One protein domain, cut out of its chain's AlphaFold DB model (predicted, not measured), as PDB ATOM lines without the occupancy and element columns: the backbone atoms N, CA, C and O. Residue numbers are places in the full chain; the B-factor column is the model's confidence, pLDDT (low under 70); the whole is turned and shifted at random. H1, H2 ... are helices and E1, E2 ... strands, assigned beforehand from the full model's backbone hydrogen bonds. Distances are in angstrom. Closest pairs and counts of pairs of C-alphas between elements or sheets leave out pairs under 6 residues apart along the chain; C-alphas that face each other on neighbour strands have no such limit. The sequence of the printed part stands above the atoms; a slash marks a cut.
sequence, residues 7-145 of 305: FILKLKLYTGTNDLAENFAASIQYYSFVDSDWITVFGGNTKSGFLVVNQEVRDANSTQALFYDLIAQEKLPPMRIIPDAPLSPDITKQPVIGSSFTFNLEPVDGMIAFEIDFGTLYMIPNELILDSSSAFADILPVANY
ATOM      1  N   PHE A   7      42.100 -12.092 -22.362       97.12
ATOM      2  CA  PHE A   7      41.523 -10.864 -22.875       97.12
ATOM      3  C   PHE A   7      41.934  -9.703 -21.978       97.12
ATOM      4  O   PHE A   7      41.736  -9.739 -20.758       97.12
ATOM      5  N   ILE A   8      42.496  -8.672 -22.598       97.00
ATOM      6  CA  ILE A   8      42.915  -7.453 -21.922       97.00
ATOM      7  C   ILE A   8      42.172  -6.279 -22.549       97.00
ATOM      8  O   ILE A   8      42.160  -6.119 -23.764       97.00
ATOM      9  N   LEU A   9      41.569  -5.434 -21.721       97.38
ATOM     10  CA  LEU A   9      41.007  -4.156 -22.147       97.38
ATOM     11  C   LEU A   9      41.575  -3.052 -21.280       97.38
ATOM     12  O   LEU A   9      41.601  -3.191 -20.057       97.38
ATOM     13  N   LYS A  10      41.994  -1.950 -21.900       96.81
ATOM     14  CA  LYS A  10      42.521  -0.780 -21.201       96.81
ATOM     15  C   LYS A  10      41.834   0.493 -21.685       96.81
ATOM     16  O   LYS A  10      41.559   0.678 -22.868       96.81
ATOM     17  N   LEU A  11      41.572   1.373 -20.730       98.12
ATOM     18  CA  LEU A  11      41.199   2.765 -20.930       98.12
ATOM     19  C   LEU A  11      41.863   3.577 -19.820       98.12
ATOM     20  O   LEU A  11      41.807   3.182 -18.654       98.12
ATOM     21  N   LYS A  12      42.418   4.741 -20.157       98.31
ATOM     22  CA  LYS A  12      42.765   5.771 -19.176       98.31
ATOM     23  C   LYS A  12      41.769   6.919 -19.273       98.31
ATOM     24  O   LYS A  12      41.590   7.479 -20.348       98.31
ATOM     25  N   LEU A  13      41.141   7.277 -18.163       98.19
ATOM     26  CA  LEU A  13      40.085   8.272 -18.098       98.19
ATOM     27  C   LEU A  13      40.460   9.413 -17.151       98.19
ATOM     28  O   LEU A  13      40.859   9.202 -16.003       98.19
ATOM     29  N   TYR A  14      40.274  10.626 -17.649       96.62
ATOM     30  CA  TYR A  14      40.352  11.867 -16.896       96.62
ATOM     31  C   TYR A  14      38.964  12.505 -16.784       96.62
ATOM     32  O   TYR A  14      38.116  12.321 -17.656       96.62
ATOM     33  N   THR A  15      38.724  13.255 -15.713       93.06
ATOM     34  CA  THR A  15      37.519  14.070 -15.523       93.06
ATOM     35  C   THR A  15      37.532  15.293 -16.450       93.06
ATOM     36  O   THR A  15      38.546  15.605 -17.076       93.06
ATOM     37  N   GLY A  16      36.422  16.039 -16.492       87.00
ATOM     38  CA  GLY A  16      36.348  17.318 -17.214       87.00
ATOM     39  C   GLY A  16      37.262  18.417 -16.661       87.00
ATOM     40  O   GLY A  16      37.542  19.391 -17.351       87.00
ATOM     41  N   THR A  17      37.781  18.251 -15.444       88.12
ATOM     42  CA  THR A  17      38.783  19.138 -14.834       88.12
ATOM     43  C   THR A  17      40.219  18.682 -15.102       88.12
ATOM     44  O   THR A  17      41.156  19.277 -14.581       88.12
ATOM     45  N   ASN A  18      40.410  17.657 -15.943       89.56
ATOM     46  CA  ASN A  18      41.691  17.003 -16.228       89.56
ATOM     47  C   ASN A  18      42.337  16.299 -15.021       89.56
ATOM     48  O   ASN A  18      43.531  15.992 -15.053       89.56
ATOM     49  N   ASP A  19      41.555  15.978 -13.991       94.12
ATOM     50  CA  ASP A  19      41.983  15.104 -12.899       94.12
ATOM     51  C   ASP A  19      41.810  13.634 -13.294       94.12
ATOM     52  O   ASP A  19      41.062  13.308 -14.215       94.12
ATOM     53  N   LEU A  20      42.485  12.708 -12.609       97.00
ATOM     54  CA  LEU A  20      42.233  11.280 -12.820       97.00
ATOM     55  C   LEU A  20      40.795  10.950 -12.402       97.00
ATOM     56  O   LEU A  20      40.380  11.267 -11.287       97.00
ATOM     57  N   ALA A  21      40.041  10.285 -13.279       95.88
ATOM     58  CA  ALA A  21      38.712   9.809 -12.927       95.88
ATOM     59  C   ALA A  21      38.862   8.610 -11.983       95.88
ATOM     60  O   ALA A  21      39.155   7.504 -12.428       95.88
ATOM     61  N   GLU A  22      38.717   8.821 -10.679       96.62
ATOM     62  CA  GLU A  22      38.805   7.766  -9.665       96.62
ATOM     63  C   GLU A  22      37.437   7.150  -9.378       96.62
ATOM     64  O   GLU A  22      36.441   7.863  -9.254       96.62
ATOM     65  N   ASN A  23      37.395   5.824  -9.224       96.81
ATOM     66  CA  ASN A  23      36.191   5.066  -8.880       96.81
ATOM     67  C   ASN A  23      34.985   5.333  -9.809       96.81
ATOM     68  O   ASN A  23      33.829   5.234  -9.396       96.81
ATOM     69  N   PHE A  24      35.247   5.683 -11.065       96.88
ATOM     70  CA  PHE A  24      34.226   5.935 -12.068       96.88
ATOM     71  C   PHE A  24      33.701   4.598 -12.594       96.88
ATOM     72  O   PHE A  24      34.459   3.839 -13.198       96.88
ATOM     73  N   ALA A  25      32.424   4.308 -12.342       97.81
ATOM     74  CA  ALA A  25      31.768   3.069 -12.749       97.81
ATOM     75  C   ALA A  25      31.323   3.131 -14.219       97.81
ATOM     76  O   ALA A  25      30.606   4.054 -14.625       97.81
ATOM     77  N   ALA A  26      31.764   2.158 -15.011       98.00
ATOM     78  CA  ALA A  26      31.468   2.076 -16.431       98.00
ATOM     79  C   ALA A  26      31.285   0.630 -16.906       98.00
ATOM     80  O   ALA A  26      31.979  -0.293 -16.469       98.00
ATOM     81  N   SER A  27      30.419   0.476 -17.904       98.12
ATOM     82  CA  SER A  27      30.140  -0.776 -18.595       98.12
ATOM     83  C   SER A  27      30.749  -0.775 -19.991       98.12
ATOM     84  O   SER A  27      30.616   0.187 -20.750       98.12
ATOM     85  N   ILE A  28      31.376  -1.891 -20.357       98.12
ATOM     86  CA  ILE A  28      31.840  -2.177 -21.712       98.12
ATOM     87  C   ILE A  28      30.789  -3.029 -22.412       98.12
ATOM     88  O   ILE A  28      30.388  -4.087 -21.917       98.12
ATOM     89  N   GLN A  29      30.368  -2.575 -23.584       98.06
ATOM     90  CA  GLN A  29      29.358  -3.234 -24.396       98.06
ATOM     91  C   GLN A  29      29.890  -3.520 -25.794       98.06
ATOM     92  O   GLN A  29      30.672  -2.739 -26.337       98.06
ATOM     93  N   TYR A  30      29.410  -4.603 -26.396       97.56
ATOM     94  CA  TYR A  30      29.570  -4.862 -27.823       97.56
ATOM     95  C   TYR A  30      28.206  -4.924 -28.504       97.56
ATOM     96  O   TYR A  30      27.201  -5.237 -27.863       97.56
ATOM     97  N   TYR A  31      28.158  -4.612 -29.795       96.44
ATOM     98  CA  TYR A  31      26.925  -4.735 -30.562       96.44
ATOM     99  C   TYR A  31      26.750  -6.171 -31.068       96.44
ATOM    100  O   TYR A  31      27.556  -6.660 -31.866       96.44
ATOM    101  N   SER A  32      25.692  -6.845 -30.615       95.12
ATOM    102  CA  SER A  32      25.288  -8.153 -31.126       95.12
ATOM    103  C   SER A  32      24.423  -7.965 -32.366       95.12
ATOM    104  O   SER A  32      23.295  -7.487 -32.291       95.12
ATOM    105  N   PHE A  33      24.923  -8.392 -33.526       91.06
ATOM    106  CA  PHE A  33      24.128  -8.406 -34.761       91.06
ATOM    107  C   PHE A  33      23.017  -9.463 -34.742       91.06
ATOM    108  O   PHE A  33      22.074  -9.366 -35.520       91.06
ATOM    109  N   VAL A  34      23.133 -10.476 -33.877       90.88
ATOM    110  CA  VAL A  34      22.114 -11.521 -33.715       90.88
ATOM    111  C   VAL A  34      20.916 -10.962 -32.955       90.88
ATOM    112  O   VAL A  34      19.784 -11.115 -33.402       90.88
ATOM    113  N   ASP A  35      21.179 -10.261 -31.853       93.38
ATOM    114  CA  ASP A  35      20.137  -9.694 -30.991       93.38
ATOM    115  C   ASP A  35      19.704  -8.292 -31.444       93.38
ATOM    116  O   ASP A  35      18.687  -7.774 -30.992       93.38
ATOM    117  N   SER A  36      20.459  -7.687 -32.369       95.00
ATOM    118  CA  SER A  36      20.317  -6.290 -32.799       95.00
ATOM    119  C   SER A  36      20.399  -5.289 -31.639       95.00
ATOM    120  O   SER A  36      19.793  -4.218 -31.703       95.00
ATOM    121  N   ASP A  37      21.176  -5.616 -30.603       95.38
ATOM    122  CA  ASP A  37      21.257  -4.857 -29.353       95.38
ATOM    123  C   ASP A  37      22.691  -4.780 -28.797       95.38
ATOM    124  O   ASP A  37      23.585  -5.544 -29.177       95.38
ATOM    125  N   TRP A  38      22.919  -3.830 -27.892       96.19
ATOM    126  CA  TRP A  38      24.164  -3.673 -27.152       96.19
ATOM    127  C   TRP A  38      24.188  -4.580 -25.925       96.19
ATOM    128  O   TRP A  38      23.402  -4.419 -24.996       96.19
ATOM    129  N   ILE A  39      25.154  -5.492 -25.885       97.81
ATOM    130  CA  ILE A  39      25.302  -6.467 -24.808       97.81
ATOM    131  C   ILE A  39      26.454  -6.049 -23.899       97.81
ATOM    132  O   ILE A  39      27.595  -5.917 -24.349       97.81
ATOM    133  N   THR A  40      26.172  -5.857 -22.608       97.94
ATOM    134  CA  THR A  40      27.210  -5.628 -21.592       97.94
ATOM    135  C   THR A  40      28.034  -6.893 -21.393       97.94
ATOM    136  O   THR A  40      27.503  -7.940 -21.026       97.94
ATOM    137  N   VAL A  41      29.341  -6.786 -21.622       97.88
ATOM    138  CA  VAL A  41      30.288  -7.906 -21.525       97.88
ATOM    139  C   VAL A  41      31.202  -7.786 -20.304       97.88
ATOM    140  O   VAL A  41      31.525  -8.789 -19.663       97.88
ATOM    141  N   PHE A  42      31.553  -6.558 -19.927       98.00
ATOM    142  CA  PHE A  42      32.319  -6.256 -18.723       98.00
ATOM    143  C   PHE A  42      31.782  -4.985 -18.074       98.00
ATOM    144  O   PHE A  42      31.144  -4.162 -18.726       98.00
ATOM    145  N   GLY A  43      32.097  -4.808 -16.801       96.06
ATOM    146  CA  GLY A  43      31.887  -3.563 -16.081       96.06
ATOM    147  C   GLY A  43      32.921  -3.444 -14.976       96.06
ATOM    148  O   GLY A  43      33.518  -4.442 -14.561       96.06
ATOM    149  N   GLY A  44      33.163  -2.228 -14.521       96.62
ATOM    150  CA  GLY A  44      34.113  -1.992 -13.453       96.62
ATOM    151  C   GLY A  44      34.279  -0.521 -13.141       96.62
ATOM    152  O   GLY A  44      33.737   0.353 -13.817       96.62
ATOM    153  N   ASN A  45      35.075  -0.269 -12.111       97.94
ATOM    154  CA  ASN A  45      35.376   1.076 -11.664       97.94
ATOM    155  C   ASN A  45      36.816   1.415 -12.026       97.94
ATOM    156  O   ASN A  45      37.711   0.573 -11.909       97.94
ATOM    157  N   THR A  46      37.051   2.658 -12.431       97.88
ATOM    158  CA  THR A  46      38.411   3.139 -12.650       97.88
ATOM    159  C   THR A  46      39.214   3.155 -11.347       97.88
ATOM    160  O   THR A  46      38.696   3.446 -10.265       97.88
ATOM    161  N   LYS A  47      40.515   2.884 -11.452       97.62
ATOM    162  CA  LYS A  47      41.493   3.018 -10.367       97.62
ATOM    163  C   LYS A  47      42.723   3.737 -10.901       97.62
ATOM    164  O   LYS A  47      43.327   3.279 -11.868       97.62
ATOM    165  N   SER A  48      43.088   4.870 -10.308       96.25
ATOM    166  CA  SER A  48      44.130   5.756 -10.850       96.25
ATOM    167  C   SER A  48      43.840   6.189 -12.288       96.25
ATOM    168  O   SER A  48      44.739   6.249 -13.124       96.25
ATOM    169  N   GLY A  49      42.560   6.440 -12.586       96.00
ATOM    170  CA  GLY A  49      42.065   6.753 -13.928       96.00
ATOM    171  C   GLY A  49      41.978   5.553 -14.871       96.00
ATOM    172  O   GLY A  49      41.408   5.683 -15.947       96.00
ATOM    173  N   PHE A  50      42.501   4.379 -14.516       98.19
ATOM    174  CA  PHE A  50      42.495   3.228 -15.412       98.19
ATOM    175  C   PHE A  50      41.265   2.351 -15.206       98.19
ATOM    176  O   PHE A  50      41.026   1.872 -14.098       98.19
ATOM    177  N   LEU A  51      40.529   2.089 -16.284       98.19
ATOM    178  CA  LEU A  51      39.588   0.978 -16.372       98.19
ATOM    179  C   LEU A  51      40.303  -0.167 -17.090       98.19
ATOM    180  O   LEU A  51      40.699  -0.021 -18.248       98.19
ATOM    181  N   VAL A  52      40.508  -1.281 -16.385       97.62
ATOM    182  CA  VAL A  52      41.243  -2.438 -16.906       97.62
ATOM    183  C   VAL A  52      40.414  -3.699 -16.739       97.62
ATOM    184  O   VAL A  52      39.971  -4.009 -15.635       97.62
ATOM    185  N   VAL A  53      40.263  -4.448 -17.826       97.00
ATOM    186  CA  VAL A  53      39.852  -5.853 -17.793       97.00
ATOM    187  C   VAL A  53      41.093  -6.682 -18.074       97.00
ATOM    188  O   VAL A  53      41.823  -6.399 -19.017       97.00
ATOM    189  N   ASN A  54      41.342  -7.689 -17.247       95.44
ATOM    190  CA  ASN A  54      42.351  -8.705 -17.501       95.44
ATOM    191  C   ASN A  54      41.756 -10.039 -17.054       95.44
ATOM    192  O   ASN A  54      41.594 -10.265 -15.853       95.44
ATOM    193  N   GLN A  55      41.347 -10.864 -18.014       95.62
ATOM    194  CA  GLN A  55      40.635 -12.109 -17.747       95.62
ATOM    195  C   GLN A  55      41.192 -13.250 -18.593       95.62
ATOM    196  O   GLN A  55      41.440 -13.091 -19.786       95.62
ATOM    197  N   GLU A  56      41.321 -14.426 -17.984       95.69
ATOM    198  CA  GLU A  56      41.538 -15.666 -18.723       95.69
ATOM    199  C   GLU A  56      40.263 -16.085 -19.457       95.69
ATOM    200  O   GLU A  56      39.181 -16.154 -18.875       95.69
ATOM    201  N   VAL A  57      40.397 -16.438 -20.733       96.06
ATOM    202  CA  VAL A  57      39.276 -16.848 -21.594       96.06
ATOM    203  C   VAL A  57      38.558 -18.080 -21.038       96.06
ATOM    204  O   VAL A  57      37.344 -18.199 -21.164       96.06
ATOM    205  N   ARG A  58      39.278 -18.983 -20.360       94.75
ATOM    206  CA  ARG A  58      38.680 -20.176 -19.732       94.75
ATOM    207  C   ARG A  58      37.739 -19.861 -18.562       94.75
ATOM    208  O   ARG A  58      36.912 -20.703 -18.230       94.75
ATOM    209  N   ASP A  59      37.860 -18.674 -17.967       96.25
ATOM    210  CA  ASP A  59      37.053 -18.231 -16.825       96.25
ATOM    211  C   ASP A  59      35.846 -17.381 -17.273       96.25
ATOM    212  O   ASP A  59      35.174 -16.746 -16.455       96.25
ATOM    213  N   ALA A  60      35.572 -17.342 -18.582       96.25
ATOM    214  CA  ALA A  60      34.466 -16.602 -19.169       96.25
ATOM    215  C   ALA A  60      33.102 -17.111 -18.687       96.25
ATOM    216  O   ALA A  60      32.825 -18.312 -18.673       96.25
ATOM    217  N   ASN A  61      32.191 -16.184 -18.388       96.75
ATOM    218  CA  ASN A  61      30.768 -16.512 -18.335       96.75
ATOM    219  C   ASN A  61      30.192 -16.703 -19.756       96.75
ATOM    220  O   ASN A  61      30.872 -16.475 -20.755       96.75
ATOM    221  N   SER A  62      28.916 -17.083 -19.867       95.62
ATOM    222  CA  SER A  62      28.280 -17.339 -21.168       95.62
ATOM    223  C   SER A  62      28.300 -16.133 -22.113       95.62
ATOM    224  O   SER A  62      28.538 -16.299 -23.304       95.62
ATOM    225  N   THR A  63      28.080 -14.920 -21.602       95.69
ATOM    226  CA  THR A  63      28.093 -13.693 -22.415       95.69
ATOM    227  C   THR A  63      29.498 -13.377 -22.925       95.69
ATOM    228  O   THR A  63      29.672 -13.021 -24.089       95.69
ATOM    229  N   GLN A  64      30.504 -13.537 -22.067       97.38
ATOM    230  CA  GLN A  64      31.913 -13.336 -22.408       97.38
ATOM    231  C   GLN A  64      32.402 -14.389 -23.404       97.38
ATOM    232  O   GLN A  64      33.082 -14.036 -24.358       97.38
ATOM    233  N   ALA A  65      32.000 -15.651 -23.243       96.81
ATOM    234  CA  ALA A  65      32.349 -16.725 -24.169       96.81
ATOM    235  C   ALA A  65      31.838 -16.435 -25.591       96.81
ATOM    236  O   ALA A  65      32.606 -16.531 -26.543       96.81
ATOM    237  N   LEU A  66      30.587 -15.976 -25.732       95.56
ATOM    238  CA  LEU A  66      30.037 -15.566 -27.032       95.56
ATOM    239  C   LEU A  66      30.826 -14.408 -27.656       95.56
ATOM    240  O   LEU A  66      31.083 -14.402 -28.858       95.56
ATOM    241  N   PHE A  67      31.230 -13.431 -26.844       96.69
ATOM    242  CA  PHE A  67      32.064 -12.324 -27.303       96.69
ATOM    243  C   PHE A  67      33.460 -12.797 -27.746       96.69
ATOM    244  O   PHE A  67      33.941 -12.394 -28.805       96.69
ATOM    245  N   TYR A  68      34.093 -13.696 -26.992       97.00
ATOM    246  CA  TYR A  68      35.389 -14.276 -27.344       97.00
ATOM    247  C   TYR A  68      35.324 -15.130 -28.613       97.00
ATOM    248  O   TYR A  68      36.224 -15.034 -29.447       97.00
ATOM    249  N   ASP A  69      34.236 -15.872 -28.831       95.62
ATOM    250  CA  ASP A  69      34.011 -16.629 -30.066       95.62
ATOM    251  C   ASP A  69      33.949 -15.719 -31.303       95.62
ATOM    252  O   ASP A  69      34.447 -16.090 -32.372       95.62
ATOM    253  N   LEU A  70      33.371 -14.516 -31.181       95.25
ATOM    254  CA  LEU A  70      33.363 -13.524 -32.264       95.25
ATOM    255  C   LEU A  70      34.783 -13.058 -32.604       95.25
ATOM    256  O   LEU A  70      35.152 -13.024 -33.780       95.25
ATOM    257  N   ILE A  71      35.594 -12.755 -31.587       95.50
ATOM    258  CA  ILE A  71      36.998 -12.360 -31.763       95.50
ATOM    259  C   ILE A  71      37.801 -13.497 -32.403       95.50
ATOM    260  O   ILE A  71      38.503 -13.273 -33.391       95.50
ATOM    261  N   ALA A  72      37.656 -14.723 -31.897       95.06
ATOM    262  CA  ALA A  72      38.329 -15.900 -32.436       95.06
ATOM    263  C   ALA A  72      37.982 -16.114 -33.919       95.06
ATOM    264  O   ALA A  72      38.842 -16.476 -34.717       95.06
ATOM    265  N   GLN A  73      36.748 -15.816 -34.330       95.06
ATOM    266  CA  GLN A  73      36.298 -15.863 -35.725       95.06
ATOM    267  C   GLN A  73      36.700 -14.644 -36.572       95.06
ATOM    268  O   GLN A  73      36.214 -14.522 -37.695       95.06
ATOM    269  N   GLU A  74      37.561 -13.758 -36.066       92.38
ATOM    270  CA  GLU A  74      38.004 -12.530 -36.746       92.38
ATOM    271  C   GLU A  74      36.843 -11.556 -37.040       92.38
ATOM    272  O   GLU A  74      36.903 -10.733 -37.952       92.38
ATOM    273  N   LYS A  75      35.765 -11.633 -36.248       92.06
ATOM    274  CA  LYS A  75      34.576 -10.777 -36.345       92.06
ATOM    275  C   LYS A  75      34.521  -9.829 -35.157       92.06
ATOM    276  O   LYS A  75      33.630  -9.936 -34.322       92.06
ATOM    277  N   LEU A  76      35.480  -8.911 -35.077       91.12
ATOM    278  CA  LEU A  76      35.534  -7.932 -33.994       91.12
ATOM    279  C   LEU A  76      34.296  -7.014 -34.057       91.12
ATOM    280  O   LEU A  76      34.161  -6.253 -35.021       91.12
ATOM    281  N   PRO A  77      33.361  -7.101 -33.094       94.06
ATOM    282  CA  PRO A  77      32.142  -6.305 -33.141       94.06
ATOM    283  C   PRO A  77      32.435  -4.840 -32.780       94.06
ATOM    284  O   PRO A  77      33.422  -4.556 -32.095       94.06
ATOM    285  N   PRO A  78      31.562  -3.891 -33.172       95.62
ATOM    286  CA  PRO A  78      31.585  -2.550 -32.605       95.62
ATOM    287  C   PRO A  78      31.497  -2.620 -31.081       95.62
ATOM    288  O   PRO A  78      30.693  -3.380 -30.537       95.62
ATOM    289  N   MET A  79      32.296  -1.802 -30.400       96.50
ATOM    290  CA  MET A  79      32.312  -1.723 -28.944       96.50
ATOM    291  C   MET A  79      32.095  -0.295 -28.475       96.50
ATOM    292  O   MET A  79      32.409   0.665 -29.177       96.50
ATOM    293  N   ARG A  80      31.574  -0.162 -27.257       96.75
ATOM    294  CA  ARG A  80      31.469   1.120 -26.572       96.75
ATOM    295  C   ARG A  80      31.665   0.972 -25.073       96.75
ATOM    296  O   ARG A  80      31.421  -0.092 -24.508       96.75
ATOM    297  N   ILE A  81      32.045   2.071 -24.441       98.00
ATOM    298  CA  ILE A  81      32.097   2.222 -22.992       98.00
ATOM    299  C   ILE A  81      31.051   3.259 -22.604       98.00
ATOM    300  O   ILE A  81      31.021   4.351 -23.179       98.00
ATOM    301  N   ILE A  82      30.192   2.918 -21.647       97.06
ATOM    302  CA  ILE A  82      29.144   3.798 -21.128       97.06
ATOM    303  C   ILE A  82      29.310   3.990 -19.615       97.06
ATOM    304  O   ILE A  82      29.766   3.066 -18.945       97.06
ATOM    305  N   PRO A  83      28.943   5.155 -19.061       96.19
ATOM    306  CA  PRO A  83      28.787   5.320 -17.618       96.19
ATOM    307  C   PRO A  83      27.681   4.404 -17.076       96.19
ATOM    308  O   PRO A  83      26.638   4.265 -17.716       96.19
ATOM    309  N   ASP A  84      27.869   3.853 -15.876       95.50
ATOM    310  CA  ASP A  84      26.822   3.067 -15.196       95.50
ATOM    311  C   ASP A  84      25.772   3.957 -14.514       95.50
ATOM    312  O   ASP A  84      24.630   3.545 -14.303       95.50
ATOM    313  N   ALA A  85      26.159   5.187 -14.167       90.44
ATOM    314  CA  ALA A  85      25.295   6.181 -13.547       90.44
ATOM    315  C   ALA A  85      25.036   7.363 -14.498       90.44
ATOM    316  O   ALA A  85      25.927   7.735 -15.271       90.44
ATOM    317  N   PRO A  86      23.855   8.005 -14.425       85.50
ATOM    318  CA  PRO A  86      23.595   9.239 -15.157       85.50
ATOM    319  C   PRO A  86      24.623  10.320 -14.796       85.50
ATOM    320  O   PRO A  86      24.880  10.562 -13.619       85.50
ATOM    321  N   LEU A  87      25.187  10.989 -15.806       85.81
ATOM    322  CA  LEU A  87      26.178  12.058 -15.605       85.81
ATOM    323  C   LEU A  87      25.538  13.386 -15.168       85.81
ATOM    324  O   LEU A  87      26.152  14.167 -14.444       85.81
ATOM    325  N   SER A  88      24.308  13.638 -15.617       82.50
ATOM    326  CA  SER A  88      23.483  14.796 -15.270       82.50
ATOM    327  C   SER A  88      22.006  14.445 -15.500       82.50
ATOM    328  O   SER A  88      21.721  13.698 -16.441       82.50
ATOM    329  N   PRO A  89      21.062  14.963 -14.689       78.44
ATOM    330  CA  PRO A  89      19.628  14.752 -14.903       78.44
ATOM    331  C   PRO A  89      19.116  15.329 -16.231       78.44
ATOM    332  O   PRO A  89      18.119  14.843 -16.759       78.44
ATOM    333  N   ASP A  90      19.801  16.331 -16.781       78.00
ATOM    334  CA  ASP A  90      19.402  17.004 -18.021       78.00
ATOM    335  C   ASP A  90      19.860  16.241 -19.283       78.00
ATOM    336  O   ASP A  90      19.431  16.538 -20.401       78.00
ATOM    337  N   ILE A  91      20.714  15.221 -19.123       78.12
ATOM    338  CA  ILE A  91      21.163  14.363 -20.221       78.12
ATOM    339  C   ILE A  91      20.121  13.267 -20.457       78.12
ATOM    340  O   ILE A  91      20.000  12.314 -19.691       78.12
ATOM    341  N   THR A  92      19.386  13.391 -21.562       76.88
ATOM    342  CA  THR A  92      18.315  12.453 -21.951       76.88
ATOM    343  C   THR A  92      18.753  11.392 -22.967       76.88
ATOM    344  O   THR A  92      18.068  10.386 -23.135       76.88
ATOM    345  N   LYS A  93      19.891  11.595 -23.642       83.19
ATOM    346  CA  LYS A  93      20.487  10.646 -24.603       83.19
ATOM    347  C   LYS A  93      21.458   9.692 -23.907       83.19
ATOM    348  O   LYS A  93      22.013  10.047 -22.873       83.19
ATOM    349  N   GLN A  94      21.732   8.525 -24.500       87.69
ATOM    350  CA  GLN A  94      22.695   7.567 -23.943       87.69
ATOM    351  C   GLN A  94      24.132   8.122 -24.025       87.69
ATOM    352  O   GLN A  94      24.655   8.280 -25.137       87.69
ATOM    353  N   PRO A  95      24.807   8.381 -22.888       91.69
ATOM    354  CA  PRO A  95      26.193   8.824 -22.894       91.69
ATOM    355  C   PRO A  95      27.137   7.690 -23.313       91.69
ATOM    356  O   PRO A  95      26.990   6.548 -22.869       91.69
ATOM    357  N   VAL A  96      28.124   8.019 -24.147       94.12
ATOM    358  CA  VAL A  96      29.199   7.120 -24.589       94.12
ATOM    359  C   VAL A  96      30.549   7.781 -24.338       94.12
ATOM    360  O   VAL A  96      30.826   8.867 -24.843       94.12
ATOM    361  N   ILE A  97      31.392   7.110 -23.557       95.75
ATOM    362  CA  ILE A  97      32.733   7.571 -23.179       95.75
ATOM    363  C   ILE A  97      33.708   7.291 -24.321       95.75
ATOM    364  O   ILE A  97      34.393   8.188 -24.789       95.75
ATOM    365  N   GLY A  98      33.744   6.053 -24.808       94.38
ATOM    366  CA  GLY A  98      34.659   5.640 -25.867       94.38
ATOM    367  C   GLY A  98      34.019   4.606 -26.775       94.38
ATOM    368  O   GLY A  98      33.249   3.768 -26.317       94.38
ATOM    369  N   SER A  99      34.324   4.671 -28.067       94.31
ATOM    370  CA  SER A  99      33.848   3.727 -29.094       94.31
ATOM    371  C   SER A  99      34.911   3.389 -30.140       94.31
ATOM    372  O   SER A  99      34.722   2.496 -30.960       94.31
ATOM    373  N   SER A 100      36.034   4.104 -30.110       93.31
ATOM    374  CA  SER A 100      37.199   3.852 -30.946       93.31
ATOM    375  C   SER A 100      38.289   3.219 -30.093       93.31
ATOM    376  O   SER A 100      38.486   3.597 -28.937       93.31
ATOM    377  N   PHE A 101      38.970   2.233 -30.658       95.75
ATOM    378  CA  PHE A 101      40.005   1.480 -29.972       95.75
ATOM    379  C   PHE A 101      40.995   0.912 -30.984       95.75
ATOM    380  O   PHE A 101      40.710   0.801 -32.179       95.75
ATOM    381  N   THR A 102      42.165   0.541 -30.485       96.25
ATOM    382  CA  THR A 102      43.135  -0.291 -31.198       96.25
ATOM    383  C   THR A 102      43.127  -1.689 -30.599       96.25
ATOM    384  O   THR A 102      42.664  -1.871 -29.472       96.25
ATOM    385  N   PHE A 103      43.602  -2.680 -31.347       96.06
ATOM    386  CA  PHE A 103      43.778  -4.022 -30.813       96.06
ATOM    387  C   PHE A 103      45.134  -4.592 -31.206       96.06
ATOM    388  O   PHE A 103      45.636  -4.296 -32.290       96.06
ATOM    389  N   ASN A 104      45.692  -5.428 -30.334       95.62
ATOM    390  CA  ASN A 104      46.965  -6.109 -30.533       95.62
ATOM    391  C   ASN A 104      46.903  -7.544 -29.993       95.62
ATOM    392  O   ASN A 104      46.110  -7.861 -29.111       95.62
ATOM    393  N   LEU A 105      47.769  -8.408 -30.524       95.25
ATOM    394  CA  LEU A 105      48.038  -9.730 -29.960       95.25
ATOM    395  C   LEU A 105      49.384  -9.674 -29.243       95.25
ATOM    396  O   LEU A 105      50.417  -9.518 -29.895       95.25
ATOM    397  N   GLU A 106      49.374  -9.799 -27.921       91.38
ATOM    398  CA  GLU A 106      50.583  -9.728 -27.103       91.38
ATOM    399  C   GLU A 106      50.938 -11.101 -26.518       91.38
ATOM    400  O   GLU A 106      50.084 -11.760 -25.925       91.38
ATOM    401  N   PRO A 107      52.188 -11.571 -26.654       90.81
ATOM    402  CA  PRO A 107      52.637 -12.756 -25.943       90.81
ATOM    403  C   PRO A 107      52.837 -12.438 -24.454       90.81
ATOM    404  O   PRO A 107      53.603 -11.543 -24.101       90.81
ATOM    405  N   VAL A 108      52.200 -13.214 -23.577       84.25
ATOM    406  CA  VAL A 108      52.284 -13.095 -22.115       84.25
ATOM    407  C   VAL A 108      52.613 -14.471 -21.541       84.25
ATOM    408  O   VAL A 108      51.799 -15.382 -21.627       84.25
ATOM    409  N   ASP A 109      53.823 -14.651 -21.005       85.38
ATOM    410  CA  ASP A 109      54.279 -15.900 -20.364       85.38
ATOM    411  C   ASP A 109      54.021 -17.185 -21.181       85.38
ATOM    412  O   ASP A 109      53.653 -18.236 -20.658       85.38
ATOM    413  N   GLY A 110      54.229 -17.111 -22.499       86.06
ATOM    414  CA  GLY A 110      54.016 -18.239 -23.415       86.06
ATOM    415  C   GLY A 110      52.556 -18.468 -23.821       86.06
ATOM    416  O   GLY A 110      52.279 -19.411 -24.558       86.06
ATOM    417  N   MET A 111      51.644 -17.604 -23.381       92.00
ATOM    418  CA  MET A 111      50.251 -17.521 -23.815       92.00
ATOM    419  C   MET A 111      50.025 -16.281 -24.691       92.00
ATOM    420  O   MET A 111      50.876 -15.394 -24.756       92.00
ATOM    421  N   ILE A 112      48.888 -16.215 -25.383       95.38
ATOM    422  CA  ILE A 112      48.518 -15.067 -26.226       95.38
ATOM    423  C   ILE A 112      47.426 -14.256 -25.525       95.38
ATOM    424  O   ILE A 112      46.397 -14.804 -25.126       95.38
ATOM    425  N   ALA A 113      47.633 -12.950 -25.398       96.62
ATOM    426  CA  ALA A 113      46.633 -11.991 -24.961       96.62
ATOM    427  C   ALA A 113      46.061 -11.231 -26.164       96.62
ATOM    428  O   ALA A 113      46.812 -10.675 -26.965       96.62
ATOM    429  N   PHE A 114      44.735 -11.191 -26.282       97.50
ATOM    430  CA  PHE A 114      44.043 -10.262 -27.166       97.50
ATOM    431  C   PHE A 114      43.796  -8.967 -26.397       97.50
ATOM    432  O   PHE A 114      42.973  -8.929 -25.479       97.50
ATOM    433  N   GLU A 115      44.534  -7.920 -26.748       97.25
ATOM    434  CA  GLU A 115      44.448  -6.615 -26.107       97.25
ATOM    435  C   GLU A 115      43.588  -5.655 -26.926       97.25
ATOM    436  O   GLU A 115      43.774  -5.528 -28.133       97.25
ATOM    437  N   ILE A 116      42.686  -4.944 -26.250       97.38
ATOM    438  CA  ILE A 116      41.950  -3.788 -26.757       97.38
ATOM    439  C   ILE A 116      42.343  -2.555 -25.942       97.38
ATOM    440  O   ILE A 116      42.185  -2.534 -24.722       97.38
ATOM    441  N   ASP A 117      42.787  -1.500 -26.617       97.44
ATOM    442  CA  ASP A 117      43.135  -0.228 -25.985       97.44
ATOM    443  C   ASP A 117      42.273   0.913 -26.541       97.44
ATOM    444  O   ASP A 117      42.353   1.262 -27.723       97.44
ATOM    445  N   PHE A 118      41.445   1.498 -25.673       97.31
ATOM    446  CA  PHE A 118      40.639   2.689 -25.963       97.31
ATOM    447  C   PHE A 118      41.449   3.988 -25.868       97.31
ATOM    448  O   PHE A 118      40.949   5.049 -26.246       97.31
ATOM    449  N   GLY A 119      42.691   3.922 -25.389       97.00
ATOM    450  CA  GLY A 119      43.604   5.043 -25.251       97.00
ATOM    451  C   GLY A 119      43.343   5.880 -24.001       97.00
ATOM    452  O   GLY A 119      42.839   5.406 -22.979       97.00
ATOM    453  N   THR A 120      43.733   7.152 -24.075       97.81
ATOM    454  CA  THR A 120      43.470   8.141 -23.025       97.81
ATOM    455  C   THR A 120      42.319   9.040 -23.444       97.81
ATOM    456  O   THR A 120      42.382   9.671 -24.498       97.81
ATOM    457  N   LEU A 121      41.292   9.108 -22.605       97.06
ATOM    458  CA  LEU A 121      40.105   9.920 -22.808       97.06
ATOM    459  C   LEU A 121      39.938  10.925 -21.668       97.06
ATOM    460  O   LEU A 121      40.260  10.653 -20.510       97.06
ATOM    461  N   TYR A 122      39.392  12.077 -22.014       95.69
ATOM    462  CA  TYR A 122      39.078  13.183 -21.125       95.69
ATOM    463  C   TYR A 122      37.578  13.410 -21.187       95.69
ATOM    464  O   TYR A 122      37.049  13.700 -22.263       95.69
ATOM    465  N   MET A 123      36.887  13.243 -20.060       93.38
ATOM    466  CA  MET A 123      35.459  13.530 -19.965       93.38
ATOM    467  C   MET A 123      35.198  14.978 -20.382       93.38
ATOM    468  O   MET A 123      35.947  15.885 -20.032       93.38
ATOM    469  N   ILE A 124      34.127  15.198 -21.134       90.19
ATOM    470  CA  ILE A 124      33.660  16.542 -21.450       90.19
ATOM    471  C   ILE A 124      33.020  17.108 -20.172       90.19
ATOM    472  O   ILE A 124      32.224  16.414 -19.538       90.19
ATOM    473  N   PRO A 125      33.354  18.341 -19.765       86.31
ATOM    474  CA  PRO A 125      32.679  19.024 -18.665       86.31
ATOM    475  C   PRO A 125      31.163  19.070 -18.866       86.31
ATOM    476  O   PRO A 125      30.691  19.321 -19.978       86.31
ATOM    477  N   ASN A 126      30.400  18.832 -17.798       78.81
ATOM    478  CA  ASN A 126      28.940  18.728 -17.859       78.81
ATOM    479  C   ASN A 126      28.293  19.969 -18.495       78.81
ATOM    480  O   ASN A 126      27.324  19.843 -19.241       78.81
ATOM    481  N   GLU A 127      28.867  21.148 -18.262       74.62
ATOM    482  CA  GLU A 127      28.411  22.430 -18.801       74.62
ATOM    483  C   GLU A 127      28.460  22.457 -20.335       74.62
ATOM    484  O   GLU A 127      27.572  23.010 -20.977       74.62
ATOM    485  N   LEU A 128      29.470  21.816 -20.933       78.25
ATOM    486  CA  LEU A 128      29.633  21.739 -22.386       78.25
ATOM    487  C   LEU A 128      28.804  20.614 -23.014       78.25
ATOM    488  O   LEU A 128      28.462  20.687 -24.194       78.25
ATOM    489  N   ILE A 129      28.470  19.574 -22.244       75.94
ATOM    490  CA  ILE A 129      27.617  18.481 -22.721       75.94
ATOM    491  C   ILE A 129      26.193  18.997 -22.986       75.94
ATOM    492  O   ILE A 129      25.601  18.642 -24.006       75.94
ATOM    493  N   LEU A 130      25.659  19.850 -22.106       65.69
ATOM    494  CA  LEU A 130      24.278  20.350 -22.175       65.69
ATOM    495  C   LEU A 130      24.033  21.345 -23.315       65.69
ATOM    496  O   LEU A 130      22.944  21.358 -23.884       65.69
ATOM    497  N   ASP A 131      25.045  22.130 -23.684       56.88
ATOM    498  CA  ASP A 131      24.977  23.059 -24.822       56.88
ATOM    499  C   ASP A 131      25.199  22.338 -26.170       56.88
ATOM    500  O   ASP A 131      24.920  22.854 -27.258       56.88
ATOM    501  N   SER A 132      25.670  21.085 -26.117       53.09
ATOM    502  CA  SER A 132      25.852  20.254 -27.300       53.09
ATOM    503  C   SER A 132      24.505  19.693 -27.768       53.09
ATOM    504  O   SER A 132      24.018  18.638 -27.357       53.09
ATOM    505  N   SER A 133      23.890  20.401 -28.711       50.78
ATOM    506  CA  SER A 133      22.871  19.832 -29.594       50.78
ATOM    507  C   SER A 133      23.509  18.733 -30.459       50.78
ATOM    508  O   SER A 133      23.834  18.933 -31.626       50.78
ATOM    509  N   SER A 134      23.768  17.552 -29.886       51.25
ATOM    510  CA  SER A 134      24.360  16.458 -30.659       51.25
ATOM    511  C   SER A 134      23.421  16.121 -31.828       51.25
ATOM    512  O   SER A 134      22.228  15.872 -31.634       51.25
ATOM    513  N   ALA A 135      23.948  16.139 -33.055       51.31
ATOM    514  CA  ALA A 135      23.196  15.839 -34.277       51.31
ATOM    515  C   ALA A 135      22.809  14.349 -34.401       51.31
ATOM    516  O   ALA A 135      22.107  13.964 -35.334       51.31
ATOM    517  N   PHE A 136      23.265  13.504 -33.471       53.34
ATOM    518  CA  PHE A 136      22.926  12.087 -33.404       53.34
ATOM    519  C   PHE A 136      21.677  11.893 -32.545       53.34
ATOM    520  O   PHE A 136      21.607  12.409 -31.430       53.34
ATOM    521  N   ALA A 137      20.688  11.157 -33.054       58.22
ATOM    522  CA  ALA A 137      19.411  10.972 -32.365       58.22
ATOM    523  C   ALA A 137      19.576  10.264 -31.005       58.22
ATOM    524  O   ALA A 137      18.998  10.718 -30.019       58.22
ATOM    525  N   ASP A 138      20.449   9.249 -30.932       71.31
ATOM    526  CA  ASP A 138      20.412   8.270 -29.832       71.31
ATOM    527  C   ASP A 138      21.681   8.223 -28.959       71.31
ATOM    528  O   ASP A 138      21.649   7.698 -27.846       71.31
ATOM    529  N   ILE A 139      22.807   8.771 -29.438       81.06
ATOM    530  CA  ILE A 139      24.117   8.681 -28.770       81.06
ATOM    531  C   ILE A 139      24.667  10.075 -28.472       81.06
ATOM    532  O   ILE A 139      24.624  10.979 -29.313       81.06
ATOM    533  N   LEU A 140      25.242  10.228 -27.280       87.38
ATOM    534  CA  LEU A 140      25.932  11.434 -26.847       87.38
ATOM    535  C   LEU A 140      27.381  11.105 -26.459       87.38
ATOM    536  O   LEU A 140      27.603  10.517 -25.403       87.38
ATOM    537  N   PRO A 141      28.378  11.445 -27.293       89.62
ATOM    538  CA  PRO A 141      29.778  11.365 -26.895       89.62
ATOM    539  C   PRO A 141      30.044  12.308 -25.715       89.62
ATOM    540  O   PRO A 141      29.713  13.488 -25.787       89.62
ATOM    541  N   VAL A 142      30.628  11.785 -24.638       91.75
ATOM    542  CA  VAL A 142      30.888  12.534 -23.390       91.75
ATOM    543  C   VAL A 142      32.357  12.515 -22.979       91.75
ATOM    544  O   VAL A 142      32.687  12.922 -21.870       91.75
ATOM    545  N   ALA A 143      33.253  12.059 -23.854       93.62
ATOM    546  CA  ALA A 143      34.695  12.165 -23.668       93.62
ATOM    547  C   ALA A 143      35.420  12.341 -25.012       93.62
ATOM    548  O   ALA A 143      34.883  12.004 -26.067       93.62
ATOM    549  N   ASN A 144      36.643  12.870 -24.963       91.94
ATOM    550  CA  ASN A 144      37.501  13.142 -26.117       91.94
ATOM    551  C   ASN A 144      38.930  12.634 -25.889       91.94
ATOM    552  O   ASN A 144      39.385  12.532 -24.756       91.94
ATOM    553  N   TYR A 145      39.679  12.406 -26.968       91.94
ATOM    554  CA  TYR A 145      41.112  12.058 -26.913       91.94
ATOM    555  C   TYR A 145      42.025  13.219 -26.503       91.94
ATOM    556  O   TYR A 145      43.210  13.023 -26.234       91.94
TER     557      TYR A 145
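AT A GLANCE: This is residues 7 to 145 of the 305 residues of the protein "PASTA domain-containing protein" of Fluviicola chungangensis (UniProt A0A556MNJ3). Two strongly twisted sheets are partly face to face with their strands crossed, the larger of four strands, E4 E1 E8 E7, and the smaller of three, E3 E2 E5. H1 packs across one face of the smaller sheet, over E3 and E2, and at the other end of the long axis the short strands E6 and E9 and the small helix H2 make a loose head. The printed part has 139 residues, with named elements in the order E1 E2 E3 E4 H1 E5 E6 E7 E8 H2 E9, of mixed class. The larger sheet is mixed, the smaller all antiparallel, and E6 and E9 pair in parallel. The whole is compact, with a radius of gyration of the C-alphas of 15.6 A and spans of 48 by 34 by 22 A.

IN THESE COORDINATES: In the larger sheet, E8 is residues 111 to 123, 34.6 A long; E1, residues 7 to 14, 23.5 A, begins at C-alpha 7 (41.523, -10.864, -22.875); E4 is residues 50 to 56, 19.2 A; E7 is residues 102 to 108, 18.2 A. In the smaller, E2 is residues 25 to 32, 22.5 A; E3, residues 37 to 45, 23.4 A, bends by 56 degrees at residue 41; E5 is residues 79 to 83. H1 is residues 62 to 72, 15.2 A, and H2 residues 126 to 131. E6 is residues 94 to 96; E9, residues 139 to 141, ends at C-alpha 141 (29.778, 11.365, -26.895).

HOW THE PARTS SIT: E1 and E8 are parallel, 16 degrees, with N 10 and O 116 2.9 A apart, within hydrogen-bond range. E4 and E1 are antiparallel, with N 9 and O 53 at 2.9 A. The hairpin E7 and E8 has N 104 and O 115 at 2.9 A. The two sheets form a sandwich, two sheets face to face, with strands at 69 degrees. In the smaller sheet the hairpin E2 and E3 has N 28 and O 42 at 2.8 A, and the antiparallel E2 and E5 have N 29 and O 80 at 2.9 A. H1 is on both sheets; its height over the smaller is 10.0 A, and it runs across the strands, at 75 degrees to E3 on the local plane. The closest C-alphas of E3 and H1, Val 41 and Gln 64, are 5.7 A apart. The closest C-alphas of E5 and E6, Ile 82 and Val 96, are 4.8 A apart. E6 and E9 have N 96 and O 140 at 2.8 A. H2 is on neither of these two sheets. Every O i to N i+4 pair is within range in H1, 1 of 2 in H2.

THE WHOLE: The C-alphas farthest apart, Gly 110 and Asp 131, are 50.5 A apart. The printed part has no cut and no long link. Residues 130 to 137, of which 130 to 131 belong to H2, have pLDDT under 70.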